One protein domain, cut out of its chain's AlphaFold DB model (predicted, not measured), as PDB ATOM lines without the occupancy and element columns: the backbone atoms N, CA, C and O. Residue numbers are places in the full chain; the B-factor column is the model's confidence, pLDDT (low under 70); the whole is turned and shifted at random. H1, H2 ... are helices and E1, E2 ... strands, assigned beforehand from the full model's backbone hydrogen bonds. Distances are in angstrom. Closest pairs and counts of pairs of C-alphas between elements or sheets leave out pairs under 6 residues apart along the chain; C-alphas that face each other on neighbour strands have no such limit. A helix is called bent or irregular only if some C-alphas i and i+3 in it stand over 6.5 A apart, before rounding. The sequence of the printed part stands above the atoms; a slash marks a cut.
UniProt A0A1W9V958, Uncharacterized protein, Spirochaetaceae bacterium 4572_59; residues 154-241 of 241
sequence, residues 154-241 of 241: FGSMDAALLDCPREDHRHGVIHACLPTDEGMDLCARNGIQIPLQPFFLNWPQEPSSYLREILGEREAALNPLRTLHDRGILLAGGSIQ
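Overview. This is residues 154 to 241 of the 241 residues of an uncharacterized protein of Spirochaetaceae bacterium 4572_59 (UniProt A0A1W9V958). An elongated, loosely joined model with H1 and H2 toward one end, the helix H4 at the other, and a small pair of parallel strands, E1 and E2, between them. H5 sits beside this middle part, near H2, and the long stretch 164 to 180 leads from H1 through the middle to H2; residues 202 to 207 stick out between H3 and H4. The printed part has 88 residues, with five named helices and two named strands in the order H1, H2, E1, H3, H4, H5, E2, and its class is mostly helix. It is only just compact, close to loose, with a radius of gyration of the C-alphas of 14.2 A, and spans 43 by 26 by 22 A.

Arrangement. H1, residues 155 to 163, and H2, residues 181 to 189, only just touch, with 3 pairs of C-alphas within 8 A; the closest C-alphas are those of Asp 158 and Leu 186, 7.4 A apart. They run the same way at a shallow tilt of 29 degrees. E1, residues 194 to 196, is the parallel neighbour of E2, residues 235 to 237, at 23 degrees. N 196 and O 236 are within hydrogen-bond range at 2.8 A, as are N 236 and O 194 at 3.2 A. Between these strands come H3, residues 198 to 202, H4, residues 208 to 221, and H5, residues 225 to 230: a strand-helix-strand unit, two parallel neighbour strands with helices between them in the chain. H3 and H4 are apart, but only just, with their closest C-alphas 8.1 A apart. H4 touches no helix. H5 is close to H2 but not clearly touching, with the C-alphas of Met 184 and Leu 228 closest at 6.9 A; they run the same way at a steep tilt of 52 degrees. In H1, H2 and H5 every O i to N i+4 pair is within hydrogen-bond range, against 5 of 10 in H4 and 0 of 1 in H3, where 2 of 2 O i to N i+3 pairs are.

Along the chain. H1 begins at C-alpha 155, (-38.291, -52.795, -0.086), and measures 12.4 A; H2 measures 12.1 A. E1 is 6.0 A long and H3 8.4 A. H4 measures 11.6 A and is irregular: C-alphas 214 and 217 are 9.5 A apart. H5 is 8.7 A long. E2, 6.8 A, ends at C-alpha 237, (-46.915, -33.956, 10.059).

Size, cuts and confidence. The C-alphas of Cys 164 and Ser 209 are the two farthest apart, at 43.7 A. The printed part has no cut, and residue 241 is the chain's last. The link from H1 to H2, 17 residues, is long; the other links are tight. Residues 202 to 207, of which 202 belongs to H3, stand free. The mean pLDDT of the printed part is 85.2; residues 154 to 160 and 240 to 241 are under 70.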
ATOM      1  N   PHE A 154     -39.200 -48.659  -0.555       58.31
ATOM      2  CA  PHE A 154     -39.858 -49.309   0.577       58.31
ATOM      3  C   PHE A 154     -39.327 -50.736   0.846       58.31
ATOM      4  O   PHE A 154     -39.213 -51.137   2.001       58.31
ATOM      5  N   GLY A 155     -38.882 -51.455  -0.196       56.16
ATOM      6  CA  GLY A 155     -38.291 -52.795  -0.086       56.16
ATOM      7  C   GLY A 155     -36.991 -52.893   0.731       56.16
ATOM      8  O   GLY A 155     -36.701 -53.948   1.283       56.16
ATOM      9  N   SER A 156     -36.219 -51.809   0.880       58.28
ATOM     10  CA  SER A 156     -34.994 -51.824   1.705       58.28
ATOM     11  C   SER A 156     -35.281 -51.879   3.212       58.28
ATOM     12  O   SER A 156     -34.514 -52.473   3.968       58.28
ATOM     13  N   MET A 157     -36.401 -51.297   3.654       58.50
ATOM     14  CA  MET A 157     -36.841 -51.362   5.052       58.50
ATOM     15  C   MET A 157     -37.530 -52.684   5.377       58.50
ATOM     16  O   MET A 157     -37.368 -53.179   6.489       58.50
ATOM     17  N   ASP A 158     -38.233 -53.267   4.406       63.03
ATOM     18  CA  ASP A 158     -38.785 -54.622   4.512       63.03
ATOM     19  C   ASP A 158     -37.668 -55.638   4.754       63.03
ATOM     20  O   ASP A 158     -37.701 -56.372   5.733       63.03
ATOM     21  N   ALA A 159     -36.605 -55.585   3.944       58.53
ATOM     22  CA  ALA A 159     -35.440 -56.451   4.106       58.53
ATOM     23  C   ALA A 159     -34.799 -56.320   5.500       58.53
ATOM     24  O   ALA A 159     -34.508 -57.321   6.146       58.53
ATOM     25  N   ALA A 160     -34.651 -55.094   6.016       69.62
ATOM     26  CA  ALA A 160     -34.089 -54.878   7.349       69.62
ATOM     27  C   ALA A 160     -34.982 -55.426   8.482       69.62
ATOM     28  O   ALA A 160     -34.467 -55.894   9.500       69.62
ATOM     29  N   LEU A 161     -36.309 -55.358   8.329       74.81
ATOM     30  CA  LEU A 161     -37.255 -55.937   9.285       74.81
ATOM     31  C   LEU A 161     -37.340 -57.460   9.172       74.81
ATOM     32  O   LEU A 161     -37.511 -58.119  10.192       74.81
ATOM     33  N   LEU A 162     -37.161 -58.021   7.977       75.00
ATOM     34  CA  LEU A 162     -37.047 -59.465   7.775       75.00
ATOM     35  C   LEU A 162     -35.777 -60.020   8.437       75.00
ATOM     36  O   LEU A 162     -35.839 -61.050   9.106       75.00
ATOM     37  N   ASP A 163     -34.651 -59.311   8.315       79.38
ATOM     38  CA  ASP A 163     -33.375 -59.705   8.925       79.38
ATOM     39  C   ASP A 163     -33.383 -59.570  10.460       79.38
ATOM     40  O   ASP A 163     -32.725 -60.338  11.167       79.38
ATOM     41  N   CYS A 164     -34.112 -58.587  11.003       81.06
ATOM     42  CA  CYS A 164     -34.236 -58.367  12.445       81.06
ATOM     43  C   CYS A 164     -35.673 -57.958  12.833       81.06
ATOM     44  O   CYS A 164     -35.925 -56.769  13.069       81.06
ATOM     45  N   PRO A 165     -36.603 -58.927  12.947       80.50
ATOM     46  CA  PRO A 165     -38.000 -58.650  13.270       80.50
ATOM     47  C   PRO A 165     -38.155 -57.977  14.634       80.50
ATOM     48  O   PRO A 165     -37.556 -58.399  15.626       80.50
ATOM     49  N   ARG A 166     -38.969 -56.918  14.691       81.75
ATOM     50  CA  ARG A 166     -39.283 -56.175  15.919       81.75
ATOM     51  C   ARG A 166     -40.718 -55.680  15.879       81.75
ATOM     52  O   ARG A 166     -41.057 -54.897  15.004       81.75
ATOM     53  N   GLU A 167     -41.532 -56.073  16.847       81.25
ATOM     54  CA  GLU A 167     -42.942 -55.657  16.903       81.25
ATOM     55  C   GLU A 167     -43.124 -54.193  17.345       81.25
ATOM     56  O   GLU A 167     -44.130 -53.566  17.031       81.25
ATOM     57  N   ASP A 168     -42.145 -53.616  18.050       85.19
ATOM     58  CA  ASP A 168     -42.198 -52.260  18.614       85.19
ATOM     59  C   ASP A 168     -41.316 -51.245  17.861       85.19
ATOM     60  O   ASP A 168     -40.933 -50.193  18.400       85.19
ATOM     61  N   HIS A 169     -40.965 -51.543  16.606       87.62
ATOM     62  CA  HIS A 169     -40.121 -50.657  15.820       87.62
ATOM     63  C   HIS A 169     -40.790 -49.305  15.553       87.62
ATOM     64  O   HIS A 169     -42.009 -49.150  15.513       87.62
ATOM     65  N   ARG A 170     -39.968 -48.291  15.275       86.62
ATOM     66  CA  ARG A 170     -40.434 -46.939  14.916       86.62
ATOM     67  C   ARG A 170     -39.871 -46.478  13.574       86.62
ATOM     68  O   ARG A 170     -39.592 -45.291  13.396       86.62
ATOM     69  N   HIS A 171     -39.643 -47.423  12.664       88.12
ATOM     70  CA  HIS A 171     -39.163 -47.136  11.315       88.12
ATOM     71  C   HIS A 171     -40.173 -46.289  10.556       88.12
ATOM     72  O   HIS A 171     -41.378 -46.465  10.718       88.12
ATOM     73  N   GLY A 172     -39.674 -45.365   9.744       88.25
ATOM     74  CA  GLY A 172     -40.529 -44.532   8.923       88.25
ATOM     75  C   GLY A 172     -39.861 -44.070   7.646       88.25
ATOM     76  O   GLY A 172     -38.639 -43.932   7.594       88.25
ATOM     77  N   VAL A 173     -40.693 -43.806   6.644       88.12
ATOM     78  CA  VAL A 173     -40.282 -43.243   5.358       88.12
ATOM     79  C   VAL A 173     -40.640 -41.771   5.358       88.12
ATOM     80  O   VAL A 173     -41.815 -41.420   5.440       88.12
ATOM     81  N   ILE A 174     -39.633 -40.906   5.309       86.75
ATOM     82  CA  ILE A 174     -39.857 -39.461   5.304       86.75
ATOM     83  C   ILE A 174     -40.217 -38.969   3.899       86.75
ATOM     84  O   ILE A 174     -39.746 -39.523   2.905       86.75
ATOM     85  N   HIS A 175     -41.030 -37.915   3.826       86.56
ATOM     86  CA  HIS A 175     -41.593 -37.337   2.597       86.56
ATOM     87  C   HIS A 175     -42.631 -38.234   1.932       86.56
ATOM     88  O   HIS A 175     -43.809 -37.893   1.938       86.56
ATOM     89  N   ALA A 176     -42.187 -39.363   1.367       86.25
ATOM     90  CA  ALA A 176     -43.000 -40.273   0.562       86.25
ATOM     91  C   ALA A 176     -43.938 -39.516  -0.406       86.25
ATOM     92  O   ALA A 176     -45.124 -39.826  -0.490       86.25
ATOM     93  N   CYS A 177     -43.410 -38.504  -1.111       87.50
ATOM     94  CA  CYS A 177     -44.220 -37.577  -1.909       87.50
ATOM     95  C   CYS A 177     -44.932 -38.249  -3.087       87.50
ATOM     96  O   CYS A 177     -45.957 -37.748  -3.527       87.50
ATOM     97  N   LEU A 178     -44.405 -39.359  -3.607       89.00
ATOM     98  CA  LEU A 178     -44.995 -40.106  -4.720       89.00
ATOM     99  C   LEU A 178     -44.858 -41.619  -4.458       89.00
ATOM    100  O   LEU A 178     -44.011 -42.275  -5.068       89.00
ATOM    101  N   PRO A 179     -45.603 -42.173  -3.485       89.38
ATOM    102  CA  PRO A 179     -45.459 -43.565  -3.087       89.38
ATOM    103  C   PRO A 179     -46.185 -44.487  -4.079       89.38
ATOM    104  O   PRO A 179     -47.246 -44.145  -4.598       89.38
ATOM    105  N   THR A 180     -45.632 -45.674  -4.334       89.81
ATOM    106  CA  THR A 180     -46.321 -46.715  -5.114       89.81
ATOM    107  C   THR A 180     -47.342 -47.447  -4.245       89.81
ATOM    108  O   THR A 180     -47.178 -47.511  -3.026       89.81
ATOM    109  N   ASP A 181     -48.368 -48.050  -4.853       91.50
ATOM    110  CA  ASP A 181     -49.327 -48.891  -4.118       91.50
ATOM    111  C   ASP A 181     -48.635 -50.032  -3.368       91.50
ATOM    112  O   ASP A 181     -48.884 -50.225  -2.182       91.50
ATOM    113  N   GLU A 182     -47.678 -50.702  -4.013       89.62
ATOM    114  CA  GLU A 182     -46.860 -51.739  -3.380       89.62
ATOM    115  C   GLU A 182     -46.113 -51.213  -2.144       89.62
ATOM    116  O   GLU A 182     -46.105 -51.865  -1.100       89.62
ATOM    117  N   GLY A 183     -45.514 -50.021  -2.239       89.12
ATOM    118  CA  GLY A 183     -44.800 -49.391  -1.133       89.12
ATOM    119  C   GLY A 183     -45.720 -49.014   0.026       89.12
ATOM    120  O   GLY A 183     -45.382 -49.245   1.187       89.12
ATOM    121  N   MET A 184     -46.909 -48.491  -0.283       92.12
ATOM    122  CA  MET A 184     -47.928 -48.183   0.722       92.12
ATOM    123  C   MET A 184     -48.431 -49.450   1.418       92.12
ATOM    124  O   MET A 184     -48.519 -49.478   2.645       92.12
ATOM    125  N   ASP A 185     -48.707 -50.513   0.665       91.69
ATOM    126  CA  ASP A 185     -49.170 -51.781   1.229       91.69
ATOM    127  C   ASP A 185     -48.081 -52.441   2.088       91.69
ATOM    128  O   ASP A 185     -48.376 -53.015   3.136       91.69
ATOM    129  N   LEU A 186     -46.811 -52.319   1.695       89.25
ATOM    130  CA  LEU A 186     -45.669 -52.753   2.498       89.25
ATOM    131  C   LEU A 186     -45.600 -51.988   3.820       89.25
ATOM    132  O   LEU A 186     -45.443 -52.607   4.874       89.25
ATOM    133  N   CYS A 187     -45.749 -50.661   3.783       90.69
ATOM    134  CA  CYS A 187     -45.785 -49.846   4.994       90.69
ATOM    135  C   CYS A 187     -46.929 -50.244   5.921       90.69
ATOM    136  O   CYS A 187     -46.707 -50.394   7.121       90.69
ATOM    137  N   ALA A 188     -48.126 -50.447   5.369       92.38
ATOM    138  CA  ALA A 188     -49.299 -50.847   6.134       92.38
ATOM    139  C   ALA A 188     -49.102 -52.217   6.799       92.38
ATOM    140  O   ALA A 188     -49.307 -52.349   8.004       92.38
ATOM    141  N   ARG A 189     -48.637 -53.223   6.043       90.38
ATOM    142  CA  ARG A 189     -48.407 -54.585   6.560       90.38
ATOM    143  C   ARG A 189     -47.334 -54.639   7.644       90.38
ATOM    144  O   ARG A 189     -47.477 -55.404   8.589       90.38
ATOM    145  N   ASN A 190     -46.283 -53.836   7.504       87.81
ATOM    146  CA  ASN A 190     -45.150 -53.833   8.424       87.81
ATOM    147  C   ASN A 190     -45.239 -52.736   9.494       87.81
ATOM    148  O   ASN A 190     -44.279 -52.538  10.219       87.81
ATOM    149  N   GLY A 191     -46.325 -51.963   9.594       90.19
ATOM    150  CA  GLY A 191     -46.426 -50.878  10.580       90.19
ATOM    151  C   GLY A 191     -45.370 -49.768  10.421       90.19
ATOM    152  O   GLY A 191     -45.010 -49.103  11.396       90.19
ATOM    153  N   ILE A 192     -44.836 -49.564   9.212       90.44
ATOM    154  CA  ILE A 192     -43.874 -48.493   8.917       90.44
ATOM    155  C   ILE A 192     -44.648 -47.178   8.779       90.44
ATOM    156  O   ILE A 192     -45.534 -47.047   7.938       90.44
ATOM    157  N   GLN A 193     -44.294 -46.188   9.597       92.00
ATOM    158  CA  GLN A 193     -44.934 -44.867   9.591       92.00
ATOM    159  C   GLN A 193     -44.445 -43.994   8.427       92.00
ATOM    160  O   GLN A 193     -43.342 -44.173   7.909       92.00
ATOM    161  N   ILE A 194     -45.230 -42.982   8.063       91.69
ATOM    162  CA  ILE A 194     -44.848 -41.993   7.051       91.69
ATOM    163  C   ILE A 194     -44.904 -40.586   7.663       91.69
ATOM    164  O   ILE A 194     -45.968 -39.961   7.728       91.69
ATOM    165  N   PRO A 195     -43.758 -40.073   8.153       89.75
ATOM    166  CA  PRO A 195     -43.602 -38.665   8.483       89.75
ATOM    167  C   PRO A 195     -43.506 -37.830   7.200       89.75
ATOM    168  O   PRO A 195     -42.560 -37.961   6.425       89.75
ATOM    169  N   LEU A 196     -44.469 -36.946   6.982       89.31
ATOM    170  CA  LEU A 196     -44.611 -36.173   5.751       89.31
ATOM    171  C   LEU A 196     -44.849 -34.691   6.040       89.31
ATOM    172  O   LEU A 196     -45.058 -34.282   7.184       89.31
ATOM    173  N   GLN A 197     -44.820 -33.878   4.989       87.69
ATOM    174  CA  GLN A 197     -45.000 -32.433   5.055       87.69
ATOM    175  C   GLN A 197     -46.316 -32.056   4.368       87.69
ATOM    176  O   GLN A 197     -46.325 -31.847   3.157       87.69
ATOM    177  N   PRO A 198     -47.442 -31.921   5.101       84.69
ATOM    178  CA  PRO A 198     -48.732 -31.619   4.475       84.69
ATOM    179  C   PRO A 198     -48.721 -30.297   3.699       84.69
ATOM    180  O   PRO A 198     -49.470 -30.128   2.743       84.69
ATOM    181  N   PHE A 199     -47.849 -29.364   4.092       84.56
ATOM    182  CA  PHE A 199     -47.691 -28.077   3.424       84.56
ATOM    183  C   PHE A 199     -47.207 -28.206   1.966       84.56
ATOM    184  O   PHE A 199     -47.491 -27.324   1.159       84.56
ATOM    185  N   PHE A 200     -46.570 -29.323   1.588       83.25
ATOM    186  CA  PHE A 200     -46.164 -29.582   0.203       83.25
ATOM    187  C   PHE A 200     -47.339 -29.713  -0.772       83.25
ATOM    188  O   PHE A 200     -47.143 -29.544  -1.968       83.25
ATOM    189  N   LEU A 201     -48.567 -29.934  -0.285       82.81
ATOM    190  CA  LEU A 201     -49.764 -29.954  -1.134       82.81
ATOM    191  C   LEU A 201     -50.021 -28.623  -1.854       82.81
ATOM    192  O   LEU A 201     -50.600 -28.629  -2.932       82.81
ATOM    193  N   ASN A 202     -49.615 -27.497  -1.262       82.62
ATOM    194  CA  ASN A 202     -49.868 -26.154  -1.793       82.62
ATOM    195  C   ASN A 202     -48.589 -25.299  -1.779       82.62
ATOM    196  O   ASN A 202     -48.642 -24.112  -1.456       82.62
ATOM    197  N   TRP A 203     -47.437 -25.907  -2.067       84.12
ATOM    198  CA  TRP A 203     -46.135 -25.241  -2.002       84.12
ATOM    199  C   TRP A 203     -45.974 -24.220  -3.145       84.12
ATOM    200  O   TRP A 203     -45.895 -24.617  -4.308       84.12
ATOM    201  N   PRO A 204     -45.902 -22.902  -2.865       82.56
ATOM    202  CA  PRO A 204     -45.897 -21.888  -3.922       82.56
ATOM    203  C   PRO A 204     -44.695 -21.947  -4.872       82.56
ATOM    204  O   PRO A 204     -44.779 -21.430  -5.982       82.56
ATOM    205  N   GLN A 205     -43.569 -22.526  -4.446       79.88
ATOM    206  CA  GLN A 205     -42.369 -22.653  -5.276       79.88
ATOM    207  C   GLN A 205     -42.468 -23.825  -6.265       79.88
ATOM    208  O   GLN A 205     -41.716 -23.861  -7.232       79.88
ATOM    209  N   GLU A 206     -43.401 -24.755  -6.053       82.19
ATOM    210  CA  GLU A 206     -43.656 -25.905  -6.923       82.19
ATOM    211  C   GLU A 206     -45.166 -26.002  -7.196       82.19
ATOM    212  O   GLU A 206     -45.835 -26.927  -6.737       82.19
ATOM    213  N   PRO A 207     -45.749 -25.018  -7.908       86.56
ATOM    214  CA  PRO A 207     -47.181 -25.012  -8.171       86.56
ATOM    215  C   PRO A 207     -47.579 -26.203  -9.054       86.56
ATOM    216  O   PRO A 207     -46.805 -26.640  -9.908       86.56
ATOM    217  N   SER A 208     -48.828 -26.668  -8.936       85.44
ATOM    218  CA  SER A 208     -49.346 -27.798  -9.728       85.44
ATOM    219  C   SER A 208     -49.131 -27.652 -11.237       85.44
ATOM    220  O   SER A 208     -48.926 -28.651 -11.916       85.44
ATOM    221  N   SER A 209     -49.139 -26.430 -11.787       88.62
ATOM    222  CA  SER A 209     -48.852 -26.204 -13.211       88.62
ATOM    223  C   SER A 209     -47.433 -26.626 -13.599       88.62
ATOM    224  O   SER A 209     -47.256 -27.280 -14.622       88.62
ATOM    225  N   TYR A 210     -46.445 -26.293 -12.766       88.81
ATOM    226  CA  TYR A 210     -45.046 -26.672 -12.953       88.81
ATOM    227  C   TYR A 210     -44.848 -28.174 -12.724       88.81
ATOM    228  O   TYR A 210     -44.246 -28.867 -13.542       88.81
ATOM    229  N   LEU A 211     -45.433 -28.713 -11.651       89.25
ATOM    230  CA  LEU A 211     -45.357 -30.145 -11.361       89.25
ATOM    231  C   LEU A 211     -45.996 -30.989 -12.467       89.25
ATOM    232  O   LEU A 211     -45.450 -32.026 -12.831       89.25
ATOM    233  N   ARG A 212     -47.108 -30.536 -13.053       91.12
ATOM    234  CA  ARG A 212     -47.769 -31.215 -14.173       91.12
ATOM    235  C   ARG A 212     -46.940 -31.185 -15.455       91.12
ATOM    236  O   ARG A 212     -46.984 -32.158 -16.200       91.12
ATOM    237  N   GLU A 213     -46.173 -30.125 -15.703       93.12
ATOM    238  CA  GLU A 213     -45.241 -30.059 -16.837       93.12
ATOM    239  C   GLU A 213     -44.160 -31.149 -16.742       93.12
ATOM    240  O   GLU A 213     -43.840 -31.797 -17.737       93.12
ATOM    241  N   ILE A 214     -43.651 -31.407 -15.534       91.56
ATOM    242  CA  ILE A 214     -42.569 -32.377 -15.298       91.56
ATOM    243  C   ILE A 214     -43.099 -33.808 -15.123       91.56
ATOM    244  O   ILE A 214     -42.510 -34.773 -15.616       91.56
ATOM    245  N   LEU A 215     -44.187 -33.975 -14.372       89.88
ATOM    246  CA  LEU A 215     -44.682 -35.282 -13.928       89.88
ATOM    247  C   LEU A 215     -45.843 -35.812 -14.773       89.88
ATOM    248  O   LEU A 215     -46.112 -37.018 -14.720       89.88
ATOM    249  N   GLY A 216     -46.507 -34.950 -15.547       92.44
ATOM    250  CA  GLY A 216     -47.714 -35.285 -16.295       92.44
ATOM    251  C   GLY A 216     -48.855 -35.694 -15.366       92.44
ATOM    252  O   GLY A 216     -49.077 -35.091 -14.317       92.44
ATOM    253  N   GLU A 217     -49.559 -36.767 -15.724       90.81
ATOM    254  CA  GLU A 217     -50.689 -37.305 -14.950       90.81
ATOM    255  C   GLU A 217     -50.298 -37.781 -13.540       90.81
ATOM    256  O   GLU A 217     -51.144 -37.828 -12.648       90.81
ATOM    257  N   ARG A 218     -49.009 -38.075 -13.304       89.88
ATOM    258  CA  ARG A 218     -48.510 -38.510 -11.987       89.88
ATOM    259  C   ARG A 218     -48.606 -37.424 -10.917       89.88
ATOM    260  O   ARG A 218     -48.560 -37.756  -9.738       89.88
ATOM    261  N   GLU A 219     -48.760 -36.156 -11.302       91.31
ATOM    262  CA  GLU A 219     -48.993 -35.048 -10.365       91.31
ATOM    263  C   GLU A 219     -50.206 -35.313  -9.461       91.31
ATOM    264  O   GLU A 219     -50.141 -35.061  -8.263       91.31
ATOM    265  N   ALA A 220     -51.263 -35.935  -9.994       87.81
ATOM    266  CA  ALA A 220     -52.467 -36.264  -9.232       87.81
ATOM    267  C   ALA A 220     -52.238 -37.304  -8.116       87.81
ATOM    268  O   ALA A 220     -53.066 -37.430  -7.216       87.81
ATOM    269  N   ALA A 221     -51.132 -38.053  -8.170       89.69
ATOM    270  CA  ALA A 221     -50.758 -39.041  -7.162       89.69
ATOM    271  C   ALA A 221     -49.804 -38.481  -6.092       89.69
ATOM    272  O   ALA A 221     -49.386 -39.226  -5.201       89.69
ATOM    273  N   LEU A 222     -49.437 -37.195  -6.166       90.31
ATOM    274  CA  LEU A 222     -48.549 -36.579  -5.186       90.31
ATOM    275  C   LEU A 222     -49.218 -36.441  -3.817       90.31
ATOM    276  O   LEU A 222     -50.373 -36.038  -3.700       90.31
ATOM    277  N   ASN A 223     -48.441 -36.720  -2.769       89.75
ATOM    278  CA  ASN A 223     -48.806 -36.569  -1.362       89.75
ATOM    279  C   ASN A 223     -50.214 -37.122  -1.038       89.75
ATOM    280  O   ASN A 223     -51.061 -36.375  -0.535       89.75
ATOM    281  N   PRO A 224     -50.504 -38.416  -1.300       92.88
ATOM    282  CA  PRO A 224     -51.861 -38.964  -1.254       92.88
ATOM    283  C   PRO A 224     -52.337 -39.226   0.191       92.88
ATOM    284  O   PRO A 224     -52.565 -40.365   0.598       92.88
ATOM    285  N   LEU A 225     -52.494 -38.164   0.994       92.38
ATOM    286  CA  LEU A 225     -52.730 -38.235   2.446       92.38
ATOM    287  C   LEU A 225     -53.937 -39.095   2.816       92.38
ATOM    288  O   LEU A 225     -53.869 -39.899   3.745       92.38
ATOM    289  N   ARG A 226     -55.042 -38.928   2.079       92.75
ATOM    290  CA  ARG A 226     -56.273 -39.687   2.306       92.75
ATOM    291  C   ARG A 226     -56.045 -41.176   2.069       92.75
ATOM    292  O   ARG A 226     -56.410 -41.988   2.908       92.75
ATOM    293  N   THR A 227     -55.386 -41.510   0.968       94.62
ATOM    294  CA  THR A 227     -55.092 -42.885   0.575       94.62
ATOM    295  C   THR A 227     -54.171 -43.580   1.579       94.62
ATOM    296  O   THR A 227     -54.383 -44.744   1.910       94.62
ATOM    297  N   LEU A 228     -53.171 -42.866   2.107       94.62
ATOM    298  CA  LEU A 228     -52.302 -43.387   3.165       94.62
ATOM    299  C   LEU A 228     -53.082 -43.649   4.463       94.62
ATOM    300  O   LEU A 228     -52.908 -44.692   5.091       94.62
ATOM    301  N   HIS A 229     -53.959 -42.716   4.843       94.31
ATOM    302  CA  HIS A 229     -54.799 -42.842   6.031       94.31
ATOM    303  C   HIS A 229     -55.791 -44.009   5.923       94.31
ATOM    304  O   HIS A 229     -55.901 -44.799   6.858       94.31
ATOM    305  N   ASP A 230     -56.462 -44.156   4.778       96.69
ATOM    306  CA  ASP A 230     -57.429 -45.236   4.536       96.69
ATOM    307  C   ASP A 230     -56.775 -46.626   4.561       96.69
ATOM    308  O   ASP A 230     -57.414 -47.605   4.941       96.69
ATOM    309  N   ARG A 231     -55.482 -46.718   4.221       95.69
ATOM    310  CA  ARG A 231     -54.673 -47.942   4.359       95.69
ATOM    311  C   ARG A 231     -54.223 -48.237   5.795       95.69
ATOM    312  O   ARG A 231     -53.556 -49.241   6.024       95.69
ATOM    313  N   GLY A 232     -54.551 -47.379   6.762       95.06
ATOM    314  CA  GLY A 232     -54.165 -47.550   8.165       95.06
ATOM    315  C   GLY A 232     -52.701 -47.210   8.463       95.06
ATOM    316  O   GLY A 232     -52.189 -47.594   9.514       95.06
ATOM    317  N   ILE A 233     -52.013 -46.493   7.569       95.19
ATOM    318  CA  ILE A 233     -50.618 -46.094   7.780       95.19
ATOM    319  C   ILE A 233     -50.565 -44.952   8.801       95.19
ATOM    320  O   ILE A 233     -51.283 -43.957   8.682       95.19
ATOM    321  N   LEU A 234     -49.682 -45.065   9.798       94.00
ATOM    322  CA  LEU A 234     -49.463 -43.995  10.771       94.00
ATOM    323  C   LEU A 234     -48.770 -42.801  10.102       94.00
ATOM    324  O   LEU A 234     -47.633 -42.908   9.641       94.00
ATOM    325  N   LEU A 235     -49.444 -41.653  10.107       92.88
ATOM    326  CA  LEU A 235     -48.938 -40.402   9.546       92.88
ATOM    327  C   LEU A 235     -48.460 -39.455  10.649       92.88
ATOM    328  O   LEU A 235     -49.090 -39.343  11.701       92.88
ATOM    329  N   ALA A 236     -47.379 -38.723  10.380       88.50
ATOM    330  CA  ALA A 236     -46.927 -37.617  11.220       88.50
ATOM    331  C   ALA A 236     -46.650 -36.383  10.355       88.50
ATOM    332  O   ALA A 236     -45.981 -36.488   9.333       88.50
ATOM    333  N   GLY A 237     -47.159 -35.218  10.759       85.06
ATOM    334  CA  GLY A 237     -46.915 -33.956  10.059       85.06
ATOM    335  C   GLY A 237     -45.632 -33.271  10.533       85.06
ATOM    336  O   GLY A 237     -45.392 -33.180  11.736       85.06
ATOM    337  N   GLY A 238     -44.833 -32.758   9.598       82.12
ATOM    338  CA  GLY A 238     -43.655 -31.932   9.866       82.12
ATOM    339  C   GLY A 238     -43.555 -30.727   8.925       82.12
ATOM    340  O   GLY A 238     -44.202 -30.689   7.881       82.12
ATOM    341  N   SER A 239     -42.742 -29.738   9.299       74.25
ATOM    342  CA  SER A 239     -42.558 -28.483   8.549       74.25
ATOM    343  C   SER A 239     -41.324 -28.442   7.644       74.25
ATOM    344  O   SER A 239     -41.206 -27.488   6.892       74.25
ATOM    345  N   ILE A 240     -40.408 -29.420   7.734       62.28
ATOM    346  CA  ILE A 240     -39.073 -29.488   7.080       62.28
ATOM    347  C   ILE A 240     -38.092 -28.335   7.366       62.28
ATOM    348  O   ILE A 240     -36.947 -28.409   6.931       62.28
ATOM    349  N   GLN A 241     -38.520 -27.306   8.099       45.91
ATOM    350  CA  GLN A 241     -37.656 -26.246   8.631       45.91
ATOM    351  C   GLN A 241     -36.831 -26.713   9.824       45.91
ATOM    352  O   GLN A 241     -37.399 -27.444  10.671       45.91
TER     353      GLN A 241